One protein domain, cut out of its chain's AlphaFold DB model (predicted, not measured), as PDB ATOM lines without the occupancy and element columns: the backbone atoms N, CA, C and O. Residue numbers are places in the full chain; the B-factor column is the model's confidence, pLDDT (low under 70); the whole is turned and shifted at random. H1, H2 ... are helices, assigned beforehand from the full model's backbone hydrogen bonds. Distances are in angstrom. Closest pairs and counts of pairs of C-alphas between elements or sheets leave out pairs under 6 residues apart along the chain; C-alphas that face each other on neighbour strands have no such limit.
ATOM      1  N   LEU A 222      16.948 -72.327 116.135       95.52
ATOM      2  CA  LEU A 222      18.145 -71.551 115.782       95.52
ATOM      3  C   LEU A 222      17.884 -70.045 115.751       95.52
ATOM      4  O   LEU A 222      18.676 -69.284 116.296       95.52
ATOM      5  N   GLN A 223      16.765 -69.620 115.156       94.19
ATOM      6  CA  GLN A 223      16.419 -68.204 115.029       94.19
ATOM      7  C   GLN A 223      16.239 -67.538 116.403       94.19
ATOM      8  O   GLN A 223      16.874 -66.521 116.670       94.19
ATOM      9  N   TYR A 224      15.455 -68.144 117.302       96.31
ATOM     10  CA  TYR A 224      15.273 -67.629 118.664       96.31
ATOM     11  C   TYR A 224      16.600 -67.547 119.432       96.31
ATOM     12  O   TYR A 224      16.888 -66.540 120.080       96.31
ATOM     13  N   LEU A 225      17.431 -68.593 119.350       96.81
ATOM     14  CA  LEU A 225      18.716 -68.606 120.046       96.81
ATOM     15  C   LEU A 225      19.678 -67.557 119.476       96.81
ATOM     16  O   LEU A 225      20.343 -66.866 120.244       96.81
ATOM     17  N   ALA A 226      19.733 -67.408 118.152       94.84
ATOM     18  CA  ALA A 226      20.557 -66.402 117.493       94.84
ATOM     19  C   ALA A 226      20.151 -64.981 117.911       94.84
ATOM     20  O   ALA A 226      21.016 -64.213 118.323       94.84
ATOM     21  N   GLU A 227      18.853 -64.659 117.914       95.01
ATOM     22  CA  GLU A 227      18.337 -63.360 118.373       95.01
ATOM     23  C   GLU A 227      18.675 -63.092 119.847       95.01
ATOM     24  O   GLU A 227      19.082 -61.989 120.223       95.01
ATOM     25  N   HIS A 228      18.554 -64.104 120.711       95.93
ATOM     26  CA  HIS A 228      18.938 -63.980 122.119       95.93
ATOM     27  C   HIS A 228      20.436 -63.679 122.279       95.93
ATOM     28  O   HIS A 228      20.825 -62.795 123.046       95.93
ATOM     29  N   LEU A 229      21.288 -64.384 121.533       95.59
ATOM     30  CA  LEU A 229      22.742 -64.202 121.554       95.59
ATOM     31  C   LEU A 229      23.180 -62.870 120.922       95.59
ATOM     32  O   LEU A 229      24.169 -62.271 121.360       95.59
ATOM     33  N   GLU A 230      22.442 -62.380 119.929       93.08
ATOM     34  CA  GLU A 230      22.634 -61.061 119.328       93.08
ATOM     35  C   GLU A 230      22.334 -59.952 120.340       93.08
ATOM     36  O   GLU A 230      23.173 -59.076 120.573       93.08
ATOM     37  N   ASN A 231      21.198 -60.045 121.037       93.71
ATOM     38  CA  ASN A 231      20.827 -59.120 122.111       93.71
ATOM     39  C   ASN A 231      21.850 -59.126 123.258       93.71
ATOM     40  O   ASN A 231      22.171 -58.076 123.822       93.71
ATOM     41  N   ALA A 232      22.419 -60.294 123.565       91.32
ATOM     42  CA  ALA A 232      23.508 -60.441 124.529       91.32
ATOM     43  C   ALA A 232      24.879 -59.966 123.997       91.32
ATOM     44  O   ALA A 232      25.852 -59.934 124.754       91.32
ATOM     45  N   ARG A 233      24.974 -59.581 122.716       92.35
ATOM     46  CA  ARG A 233      26.194 -59.122 122.027       92.35
ATOM     47  C   ARG A 233      27.340 -60.132 122.096       92.35
ATOM     48  O   ARG A 233      28.511 -59.763 122.226       92.35
ATOM     49  N   VAL A 234      27.013 -61.423 122.025       92.89
ATOM     50  CA  VAL A 234      28.015 -62.497 122.092       92.89
ATOM     51  C   VAL A 234      28.381 -63.081 120.729       92.89
ATOM     52  O   VAL A 234      29.449 -63.676 120.634       92.89
ATOM     53  N   LEU A 235      27.593 -62.814 119.677       91.11
ATOM     54  CA  LEU A 235      27.824 -63.311 118.309       91.11
ATOM     55  C   LEU A 235      29.136 -62.838 117.658       91.11
ATOM     56  O   LEU A 235      29.540 -63.397 116.650       91.11
ATOM     57  N   GLY A 236      29.845 -61.861 118.229       90.08
ATOM     58  CA  GLY A 236      31.189 -61.473 117.770       90.08
ATOM     59  C   GLY A 236      32.289 -62.520 118.010       90.08
ATOM     60  O   GLY A 236      33.458 -62.231 117.782       90.08
ATOM     61  N   ASP A 237      31.949 -63.688 118.555       90.67
ATOM     62  CA  ASP A 237      32.890 -64.714 119.000       90.67
ATOM     63  C   ASP A 237      32.691 -66.014 118.215       90.67
ATOM     64  O   ASP A 237      31.575 -66.535 118.136       90.67
ATOM     65  N   ALA A 238      33.775 -66.550 117.652       89.31
ATOM     66  CA  ALA A 238      33.738 -67.794 116.887       89.31
ATOM     67  C   ALA A 238      33.242 -68.973 117.731       89.31
ATOM     68  O   ALA A 238      32.497 -69.805 117.215       89.31
ATOM     69  N   ASP A 239      33.563 -68.998 119.030       90.63
ATOM     70  CA  ASP A 239      33.124 -70.050 119.959       90.63
ATOM     71  C   ASP A 239      31.593 -70.078 120.129       90.63
ATOM     72  O   ASP A 239      31.024 -71.090 120.541       90.63
ATOM     73  N   VAL A 240      30.915 -68.972 119.801       94.08
ATOM     74  CA  VAL A 240      29.453 -68.838 119.840       94.08
ATOM     75  C   VAL A 240      28.839 -69.166 118.483       94.08
ATOM     76  O   VAL A 240      27.835 -69.870 118.419       94.08
ATOM     77  N   VAL A 241      29.429 -68.671 117.392       94.37
ATOM     78  CA  VAL A 241      28.892 -68.861 116.032       94.37
ATOM     79  C   VAL A 241      29.078 -70.304 115.559       94.37
ATOM     80  O   VAL A 241      28.200 -70.864 114.902       94.37
ATOM     81  N   ALA A 242      30.192 -70.941 115.923       94.29
ATOM     82  CA  ALA A 242      30.533 -72.282 115.467       94.29
ATOM     83  C   ALA A 242      29.493 -73.356 115.850       94.29
ATOM     84  O   ALA A 242      29.097 -74.114 114.961       94.29
ATOM     85  N   PRO A 243      28.995 -73.438 117.103       95.14
ATOM     86  CA  PRO A 243      27.918 -74.365 117.452       95.14
ATOM     87  C   PRO A 243      26.606 -74.112 116.698       95.14
ATOM     88  O   PRO A 243      25.932 -75.077 116.347       95.14
ATOM     89  N   LEU A 244      26.254 -72.846 116.431       96.93
ATOM     90  CA  LEU A 244      25.035 -72.496 115.688       96.93
ATOM     91  C   LEU A 244      25.122 -72.984 114.240       96.93
ATOM     92  O   LEU A 244      24.209 -73.640 113.753       96.93
ATOM     93  N   LEU A 245      26.250 -72.711 113.580       96.27
ATOM     94  CA  LEU A 245      26.513 -73.165 112.217       96.27
ATOM     95  C   LEU A 245      26.558 -74.690 112.113       96.27
ATOM     96  O   LEU A 245      25.977 -75.250 111.190       96.27
ATOM     97  N   ALA A 246      27.209 -75.365 113.063       95.21
ATOM     98  CA  ALA A 246      27.256 -76.825 113.082       95.21
ATOM     99  C   ALA A 246      25.849 -77.437 113.168       95.21
ATOM    100  O   ALA A 246      25.546 -78.385 112.451       95.21
ATOM    101  N   HIS A 247      24.971 -76.866 113.997       96.25
ATOM    102  CA  HIS A 247      23.594 -77.337 114.097       96.25
ATOM    103  C   HIS A 247      22.740 -76.958 112.876       96.25
ATOM    104  O   HIS A 247      21.907 -77.750 112.453       96.25
ATOM    105  N   ALA A 248      22.968 -75.789 112.267       96.64
ATOM    106  CA  ALA A 248      22.312 -75.411 111.014       96.64
ATOM    107  C   ALA A 248      22.622 -76.408 109.885       96.64
ATOM    108  O   ALA A 248      21.719 -76.803 109.155       96.64
ATOM    109  N   VAL A 249      23.876 -76.868 109.793       96.12
ATOM    110  CA  VAL A 249      24.272 -77.945 108.871       96.12
ATOM    111  C   VAL A 249      23.570 -79.260 109.220       96.12
ATOM    112  O   VAL A 249      23.038 -79.905 108.323       96.12
ATOM    113  N   GLU A 250      23.515 -79.634 110.503       94.32
ATOM    114  CA  GLU A 250      22.859 -80.866 110.980       94.32
ATOM    115  C   GLU A 250      21.373 -80.941 110.582       94.32
ATOM    116  O   GLU A 250      20.892 -82.011 110.215       94.32
ATOM    117  N   ILE A 251      20.650 -79.816 110.627       94.62
ATOM    118  CA  ILE A 251      19.218 -79.762 110.284       94.62
ATOM    119  C   ILE A 251      18.936 -79.349 108.829       94.62
ATOM    120  O   ILE A 251      17.774 -79.303 108.427       94.62
ATOM    121  N   GLY A 252      19.970 -79.031 108.048       94.84
ATOM    122  CA  GLY A 252      19.843 -78.588 106.658       94.84
ATOM    123  C   GLY A 252      19.281 -77.172 106.471       94.84
ATOM    124  O   GLY A 252      18.673 -76.887 105.439       94.84
ATOM    125  N   ASP A 253      19.467 -76.273 107.442       95.94
ATOM    126  CA  ASP A 253      19.085 -74.857 107.328       95.94
ATOM    127  C   ASP A 253      20.156 -74.070 106.551       95.94
ATOM    128  O   ASP A 253      20.997 -73.357 107.107       95.94
ATOM    129  N   TRP A 254      20.153 -74.239 105.226       95.37
ATOM    130  CA  TRP A 254      21.153 -73.647 104.333       95.37
ATOM    131  C   TRP A 254      21.074 -72.118 104.254       95.37
ATOM    132  O   TRP A 254      22.099 -71.469 104.041       95.37
ATOM    133  N   ASP A 255      19.894 -71.537 104.480       94.56
ATOM    134  CA  ASP A 255      19.712 -70.084 104.540       94.56
ATOM    135  C   ASP A 255      20.401 -69.505 105.785       94.56
ATOM    136  O   ASP A 255      21.061 -68.461 105.719       94.56
ATOM    137  N   PHE A 256      20.307 -70.192 106.930       96.41
ATOM    138  CA  PHE A 256      21.070 -69.830 108.123       96.41
ATOM    139  C   PHE A 256      22.574 -70.021 107.913       96.41
ATOM    140  O   PHE A 256      23.345 -69.147 108.307       96.41
ATOM    141  N   VAL A 257      23.009 -71.103 107.253       96.64
ATOM    142  CA  VAL A 257      24.432 -71.307 106.919       96.64
ATOM    143  C   VAL A 257      24.963 -70.160 106.056       96.64
ATOM    144  O   VAL A 257      26.007 -69.601 106.380       96.64
ATOM    145  N   ALA A 258      24.240 -69.748 105.010       95.16
ATOM    146  CA  ALA A 258      24.655 -68.646 104.142       95.16
ATOM    147  C   ALA A 258      24.823 -67.324 104.916       95.16
ATOM    148  O   ALA A 258      25.863 -66.669 104.801       95.16
ATOM    149  N   ARG A 259      23.845 -66.969 105.764       94.31
ATOM    150  CA  ARG A 259      23.926 -65.788 106.647       94.31
ATOM    151  C   ARG A 259      25.040 -65.909 107.689       94.31
ATOM    152  O   ARG A 259      25.721 -64.936 107.992       94.31
ATOM    153  N   GLY A 260      25.255 -67.100 108.236       94.60
ATOM    154  CA  GLY A 260      26.311 -67.335 109.217       94.60
ATOM    155  C   GLY A 260      27.712 -67.245 108.607       94.60
ATOM    156  O   GLY A 260      28.618 -66.734 109.257       94.60
ATOM    157  N   MET A 261      27.894 -67.662 107.352       96.28
ATOM    158  CA  MET A 261      29.158 -67.484 106.624       96.28
ATOM    159  C   MET A 261      29.449 -66.011 106.323       96.28
ATOM    160  O   MET A 261      30.596 -65.588 106.428       96.28
ATOM    161  N   GLU A 262      28.428 -65.219 105.994       95.53
ATOM    162  CA  GLU A 262      28.546 -63.757 105.921       95.53
ATOM    163  C   GLU A 262      29.014 -63.165 107.248       95.53
ATOM    164  O   GLU A 262      30.029 -62.475 107.299       95.53
ATOM    165  N   HIS A 263      28.351 -63.540 108.338       95.44
ATOM    166  CA  HIS A 263      28.703 -63.068 109.671       95.44
ATOM    167  C   HIS A 263      30.133 -63.457 110.083       95.44
ATOM    168  O   HIS A 263      30.836 -62.656 110.692       95.44
ATOM    169  N   LEU A 264      30.609 -64.657 109.722       96.57
ATOM    170  CA  LEU A 264      31.998 -65.075 109.963       96.57
ATOM    171  C   LEU A 264      33.026 -64.182 109.248       96.57
ATOM    172  O   LEU A 264      34.127 -64.003 109.776       96.57
ATOM    173  N   VAL A 265      32.687 -63.626 108.079       96.34
ATOM    174  CA  VAL A 265      33.520 -62.616 107.407       96.34
ATOM    175  C   VAL A 265      33.503 -61.313 108.199       96.34
ATOM    176  O   VAL A 265      34.568 -60.757 108.467       96.34
ATOM    177  N   ASP A 266      32.324 -60.855 108.629       95.00
ATOM    178  CA  ASP A 266      32.165 -59.594 109.367       95.00
ATOM    179  C   ASP A 266      32.958 -59.578 110.682       95.00
ATOM    180  O   ASP A 266      33.536 -58.555 111.058       95.00
ATOM    181  N   ILE A 267      33.042 -60.722 111.369       94.18
ATOM    182  CA  ILE A 267      33.832 -60.871 112.601       94.18
ATOM    183  C   ILE A 267      35.302 -61.250 112.346       94.18
ATOM    184  O   ILE A 267      36.057 -61.455 113.296       94.18
ATOM    185  N   GLY A 268      35.719 -61.342 111.079       93.96
ATOM    186  CA  GLY A 268      37.105 -61.575 110.668       93.96
ATOM    187  C   GLY A 268      37.622 -62.998 110.887       93.96
ATOM    188  O   GLY A 268      38.834 -63.192 110.948       93.96
ATOM    189  N   GLN A 269      36.734 -63.986 111.028       95.37
ATOM    190  CA  GLN A 269      37.120 -65.386 111.241       95.37
ATOM    191  C   GLN A 269      37.439 -66.113 109.936       95.37
ATOM    192  O   GLN A 269      38.344 -66.942 109.896       95.37
ATOM    193  N   ILE A 270      36.737 -65.772 108.854       95.76
ATOM    194  CA  ILE A 270      37.041 -66.258 107.503       95.76
ATOM    195  C   ILE A 270      37.253 -65.075 106.559       95.76
ATOM    196  O   ILE A 270      36.798 -63.959 106.812       95.76
ATOM    197  N   THR A 271      37.951 -65.307 105.449       96.51
ATOM    198  CA  THR A 271      38.190 -64.264 104.445       96.51
ATOM    199  C   THR A 271      37.031 -64.183 103.447       96.51
ATOM    200  O   THR A 271      36.396 -65.191 103.133       96.51
ATOM    201  N   GLN A 272      36.782 -62.992 102.892       97.24
ATOM    202  CA  GLN A 272      35.769 -62.796 101.846       97.24
ATOM    203  C   GLN A 272      35.964 -63.740 100.634       97.24
ATOM    204  O   GLN A 272      34.985 -64.357 100.218       97.24
ATOM    205  N   PRO A 273      37.194 -63.971 100.118       97.32
ATOM    206  CA  PRO A 273      37.413 -64.965  99.065       97.32
ATOM    207  C   PRO A 273      37.023 -66.392  99.466       97.32
ATOM    208  O   PRO A 273      36.461 -67.121  98.655       97.32
ATOM    209  N   ALA A 274      37.279 -66.808 100.714       96.82
ATOM    210  CA  ALA A 274      36.888 -68.140 101.179       96.82
ATOM    211  C   ALA A 274      35.358 -68.305 101.197       96.82
ATOM    212  O   ALA A 274      34.850 -69.337 100.760       96.82
ATOM    213  N   ARG A 275      34.616 -67.271 101.624       96.60
ATOM    214  CA  ARG A 275      33.146 -67.243 101.542       96.60
ATOM    215  C   ARG A 275      32.656 -67.356 100.096       96.60
ATOM    216  O   ARG A 275      31.756 -68.146  99.828       96.60
ATOM    217  N   GLU A 276      33.235 -66.593  99.172       96.67
ATOM    218  CA  GLU A 276      32.831 -66.599  97.757       96.67
ATOM    219  C   GLU A 276      33.065 -67.962  97.093       96.67
ATOM    220  O   GLU A 276      32.188 -68.461  96.387       96.67
ATOM    221  N   VAL A 277      34.212 -68.597  97.361       96.03
ATOM    222  CA  VAL A 277      34.509 -69.954  96.874       96.03
ATOM    223  C   VAL A 277      33.527 -70.962  97.469       96.03
ATOM    224  O   VAL A 277      32.975 -71.777  96.732       96.03
ATOM    225  N   PHE A 278      33.247 -70.881  98.771       96.84
ATOM    226  CA  PHE A 278      32.274 -71.750  99.437       96.84
ATOM    227  C   PHE A 278      30.871 -71.619  98.824       96.84
ATOM    228  O   PHE A 278      30.239 -72.625  98.501       96.84
ATOM    229  N   GLU A 279      30.398 -70.391  98.599       95.72
ATOM    230  CA  GLU A 279      29.101 -70.130  97.966       95.72
ATOM    231  C   GLU A 279      29.069 -70.637  96.515       95.72
ATOM    232  O   GLU A 279      28.084 -71.238  96.080       95.72
ATOM    233  N   HIS A 280      30.153 -70.434  95.764       95.92
ATOM    234  CA  HIS A 280      30.272 -70.916  94.392       95.92
ATOM    235  C   HIS A 280      30.234 -72.449  94.316       95.92
ATOM    236  O   HIS A 280      29.458 -73.004  93.537       95.92
ATOM    237  N   MET A 281      30.996 -73.140  95.168       95.50
ATOM    238  CA  MET A 281      30.956 -74.601  95.278       95.50
ATOM    239  C   MET A 281      29.569 -75.094  95.702       95.50
ATOM    240  O   MET A 281      29.074 -76.071  95.144       95.50
ATOM    241  N   GLY A 282      28.904 -74.390  96.625       94.38
ATOM    242  CA  GLY A 282      27.533 -74.690  97.038       94.38
ATOM    243  C   GLY A 282      26.524 -74.592  95.890       94.38
ATOM    244  O   GLY A 282      25.630 -75.430  95.792       94.38
ATOM    245  N   LYS A 283      26.690 -73.625  94.977       94.82
ATOM    246  CA  LYS A 283      25.858 -73.490  93.767       94.82
ATOM    247  C   LYS A 283      26.092 -74.609  92.749       94.82
ATOM    248  O   LYS A 283      25.155 -74.968  92.043       94.82
ATOM    249  N   ILE A 284      27.315 -75.137  92.653       95.53
ATOM    250  CA  ILE A 284      27.674 -76.183  91.679       95.53
ATOM    251  C   ILE A 284      27.324 -77.583  92.197       95.53
ATOM    252  O   ILE A 284      26.698 -78.361  91.481       95.53
ATOM    253  N   HIS A 285      27.728 -77.911  93.426       94.71
ATOM    254  CA  HIS A 285      27.669 -79.274  93.974       94.71
ATOM    255  C   HIS A 285      26.541 -79.481  94.998       94.71
ATOM    256  O   HIS A 285      26.298 -80.611  95.424       94.71
ATOM    257  N   GLY A 286      25.855 -78.406  95.395       94.19
ATOM    258  CA  GLY A 286      24.894 -78.399  96.495       94.19
ATOM    259  C   GLY A 286      25.560 -78.112  97.843       94.19
ATOM    260  O   GLY A 286      26.637 -78.628  98.144       94.19
ATOM    261  N   MET A 287      24.901 -77.289  98.667       95.30
ATOM    262  CA  MET A 287      25.415 -76.871  99.980       95.30
ATOM    263  C   MET A 287      25.655 -78.068 100.913       95.30
ATOM    264  O   MET A 287      26.706 -78.181 101.539       95.30
ATOM    265  N   GLU A 288      24.711 -79.009 100.913       95.25
ATOM    266  CA  GLU A 288      24.782 -80.259 101.670       95.25
ATOM    267  C   GLU A 288      26.061 -81.050 101.361       95.25
ATOM    268  O   GLU A 288      26.809 -81.402 102.271       95.25
ATOM    269  N   THR A 289      26.366 -81.253 100.075       95.67
ATOM    270  CA  THR A 289      27.558 -81.982  99.623       95.67
ATOM    271  C   THR A 289      28.847 -81.304 100.089       95.67
ATOM    272  O   THR A 289      29.770 -81.978 100.547       95.67
ATOM    273  N   VAL A 290      28.924 -79.973  99.985       95.91
ATOM    274  CA  VAL A 290      30.108 -79.201 100.399       95.91
ATOM    275  C   VAL A 290      30.328 -79.324 101.907       95.91
ATOM    276  O   VAL A 290      31.439 -79.636 102.339       95.91
ATOM    277  N   CYS A 291      29.277 -79.136 102.707       95.89
ATOM    278  CA  CYS A 291      29.354 -79.262 104.161       95.89
ATOM    279  C   CYS A 291      29.702 -80.688 104.610       95.89
ATOM    280  O   CYS A 291      30.559 -80.849 105.477       95.89
ATOM    281  N   ALA A 292      29.125 -81.717 103.980       94.39
ATOM    282  CA  ALA A 292      29.453 -83.111 104.274       94.39
ATOM    283  C   ALA A 292      30.941 -83.412 104.020       94.39
ATOM    284  O   ALA A 292      31.608 -84.025 104.851       94.39
ATOM    285  N   ARG A 293      31.508 -82.912 102.910       95.38
ATOM    286  CA  ARG A 293      32.948 -83.047 102.634       95.38
ATOM    287  C   ARG A 293      33.822 -82.299 103.636       95.38
ATOM    288  O   ARG A 293      34.856 -82.819 104.045       95.38
ATOM    289  N   LEU A 294      33.427 -81.097 104.048       95.80
ATOM    290  CA  LEU A 294      34.148 -80.360 105.088       95.80
ATOM    291  C   LEU A 294      34.162 -81.132 106.415       95.80
ATOM    292  O   LEU A 294      35.207 -81.227 107.060       95.80
ATOM    293  N   GLU A 295      33.038 -81.746 106.789       93.63
ATOM    294  CA  GLU A 295      32.935 -82.578 107.988       93.63
ATOM    295  C   GLU A 295      33.791 -83.854 107.896       93.63
ATOM    296  O   GLU A 295      34.526 -84.156 108.841       93.63
ATOM    297  N   GLU A 296      33.796 -84.549 106.748       93.04
ATOM    298  CA  GLU A 296      34.681 -85.699 106.478       93.04
ATOM    299  C   GLU A 296      36.160 -85.346 106.721       93.04
ATOM    300  O   GLU A 296      36.920 -86.133 107.296       93.04
ATOM    301  N   HIS A 297      36.561 -84.133 106.334       93.39
ATOM    302  CA  HIS A 297      37.914 -83.609 106.516       93.39
ATOM    303  C   HIS A 297      38.151 -82.955 107.892       93.39
ATOM    304  O   HIS A 297      39.266 -82.512 108.171       93.39
ATOM    305  N   ARG A 298      37.144 -82.930 108.778       93.48
ATOM    306  CA  ARG A 298      37.171 -82.277 110.102       93.48
ATOM    307  C   ARG A 298      37.478 -80.777 110.037       93.48
ATOM    308  O   ARG A 298      38.143 -80.239 110.923       93.48
ATOM    309  N   ILE A 299      36.995 -80.109 108.996       94.42
ATOM    310  CA  ILE A 299      37.165 -78.672 108.779       94.42
ATOM    311  C   ILE A 299      35.856 -77.981 109.173       94.42
ATOM    312  O   ILE A 299      34.883 -78.047 108.424       94.42
ATOM    313  N   PRO A 300      35.778 -77.327 110.342       93.92
ATOM    314  CA  PRO A 300      34.566 -76.617 110.714       93.92
ATOM    315  C   PRO A 300      34.423 -75.327 109.892       93.92
ATOM    316  O   PRO A 300      35.418 -74.718 109.499       93.92
ATOM    317  N   LEU A 301      33.185 -74.866 109.692       95.00
ATOM    318  CA  LEU A 301      32.879 -73.707 108.838       95.00
ATOM    319  C   LEU A 301      33.633 -72.420 109.223       95.00
ATOM    320  O   LEU A 301      34.043 -71.658 108.355       95.00
ATOM    321  N   HIS A 302      33.897 -72.211 110.514       93.67
ATOM    322  CA  HIS A 302      34.650 -71.055 111.021       93.67
ATOM    323  C   HIS A 302      36.173 -71.134 110.794       93.67
ATOM    324  O   HIS A 302      36.871 -70.184 111.118       93.67
ATOM    325  N   HIS A 303      36.695 -72.235 110.242       95.22
ATOM    326  CA  HIS A 303      38.107 -72.408 109.859       95.22
ATOM    327  C   HIS A 303      38.287 -72.631 108.349       95.22
ATOM    328  O   HIS A 303      39.332 -73.102 107.891       95.22
ATOM    329  N   VAL A 304      37.254 -72.347 107.557       95.42
ATOM    330  CA  VAL A 304      37.306 -72.521 106.109       95.42
ATOM    331  C   VAL A 304      38.285 -71.517 105.493       95.42
ATOM    332  O   VAL A 304      38.206 -70.313 105.728       95.42
ATOM    333  N   THR A 305      39.196 -72.029 104.666       96.16
ATOM    334  CA  THR A 305      40.105 -71.242 103.822       96.16
ATOM    335  C   THR A 305      39.916 -71.638 102.362       96.16
ATOM    336  O   THR A 305      39.326 -72.680 102.066       96.16
ATOM    337  N   VAL A 306      40.438 -70.825 101.440       95.38
ATOM    338  CA  VAL A 306      40.423 -71.151 100.005       95.38
ATOM    339  C   VAL A 306      41.157 -72.470  99.743       95.38
ATOM    340  O   VAL A 306      40.609 -73.329  99.059       95.38
ATOM    341  N   GLU A 307      42.331 -72.690 100.353       95.14
ATOM    342  CA  GLU A 307      43.088 -73.932 100.129       95.14
ATOM    343  C   GLU A 307      42.316 -75.167 100.611       95.14
ATOM    344  O   GLU A 307      42.302 -76.203  99.944       95.14
ATOM    345  N   ASN A 308      41.639 -75.049 101.758       95.65
ATOM    346  CA  ASN A 308      40.820 -76.121 102.311       95.65
ATOM    347  C   ASN A 308      39.656 -76.477 101.374       95.65
ATOM    348  O   ASN A 308      39.413 -77.660 101.143       95.65
ATOM    349  N   LEU A 309      38.980 -75.481 100.797       95.02
ATOM    350  CA  LEU A 309      37.872 -75.687  99.859       95.02
ATOM    351  C   LEU A 309      38.330 -76.333  98.549       95.02
ATOM    352  O   LEU A 309      37.735 -77.311  98.101       95.02
ATOM    353  N   GLU A 310      39.428 -75.850  97.969       92.57
ATOM    354  CA  GLU A 310      40.006 -76.428  96.749       92.57
ATOM    355  C   GLU A 310      40.474 -77.876  96.967       92.57
ATOM    356  O   GLU A 310      40.396 -78.717  96.065       92.57
ATOM    357  N   SER A 311      40.910 -78.207  98.187       92.89
ATOM    358  CA  SER A 311      41.344 -79.561  98.542       92.89
ATOM    359  C   SER A 311      40.215 -80.601  98.590       92.89
ATOM    360  O   SER A 311      40.514 -81.798  98.542       92.89
ATOM    361  N   LEU A 312      38.941 -80.179  98.636       90.18
ATOM    362  CA  LEU A 312      37.787 -81.087  98.723       90.18
ATOM    363  C   LEU A 312      37.572 -81.918  97.447       90.18
ATOM    364  O   LEU A 312      36.877 -82.932  97.507       90.18
ATOM    365  N   ARG A 313      38.187 -81.524  96.315       83.76
ATOM    366  CA  ARG A 313      38.110 -82.212  95.007       83.76
ATOM    367  C   ARG A 313      36.672 -82.579  94.604       83.76
ATOM    368  O   ARG A 313      36.412 -83.720  94.211       83.76
ATOM    369  N   LEU A 314      35.763 -81.615  94.757       85.83
ATOM    370  CA  LEU A 314      34.369 -81.714  94.325       85.83
ATOM    371  C   LEU A 314      34.215 -81.483  92.820       85.83
ATOM    372  O   LEU A 314      35.030 -80.726  92.245       85.83
TER     373      LEU A 314
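Overview. This is residues 222 to 314 of the 314 residues of an uncharacterized protein of Trypanosoma cruzi (strain CL Brener) (UniProt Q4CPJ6). Four helices, H1 to H4, run back and forth in a staggered zigzag, each packed on the next; H5 lies crosswise over the later part of H4, and short H6 packs on its earlier part. The printed part has 93 residues with six named helices, H1 to H6 in chain order, and no named strand: all helix. It is compact, with a radius of gyration of the C-alphas of 12.6 A, and elongated, spanning 39 by 25 by 21 A.

Along the chain. Find C-alpha 222 at (18.145, -71.551, 115.782), where H1 begins, residues 222 to 231. Next come H2, residues 238 to 251, 19.9 A long; H3, residues 254 to 266, 18.5 A; and H4, residues 272 to 285, 20.0 A. H5 is residues 287 to 296, and H6, residues 306 to 310, ends at C-alpha 310 at (40.006, -76.428, 96.749).

Arrangement. H1 and H2, a helical hairpin, only just touch, with 3 pairs of C-alphas within 8 A; the closest are Leu 222 and Leu 244, 7.0 A. H2 and H3, also a hairpin, touch at a shallow tilt of 16 degrees, opposite ways; look at C-alphas 245 and 257, the closest, 6.0 A apart. The hairpin of H3 and H4 tilts by 17 degrees, its closest C-alphas being Val 265 and Gln 272, 6.0 A. H4 touches H5 with residues 278 to 282 alone, only just about perpendicular at 70.3 degrees; C-alphas 282 and 290 are closest, 6.2 A. H4 touches H6 with residues 273 to 278 alone; C-alphas 274 and 306 are closest, 4.8 A. H1 and H4 are apart. Every O i to N i+4 pair is within hydrogen-bond range in H1, H3, H4, H5 and H6; in H2, 8 of 10 are.

Size, cuts and confidence. The C-alphas farthest apart, Asn 231 and Arg 313, are 39.6 A apart. The printed part has no cut and no long link, and no printed residue is under 70 in pLDDT.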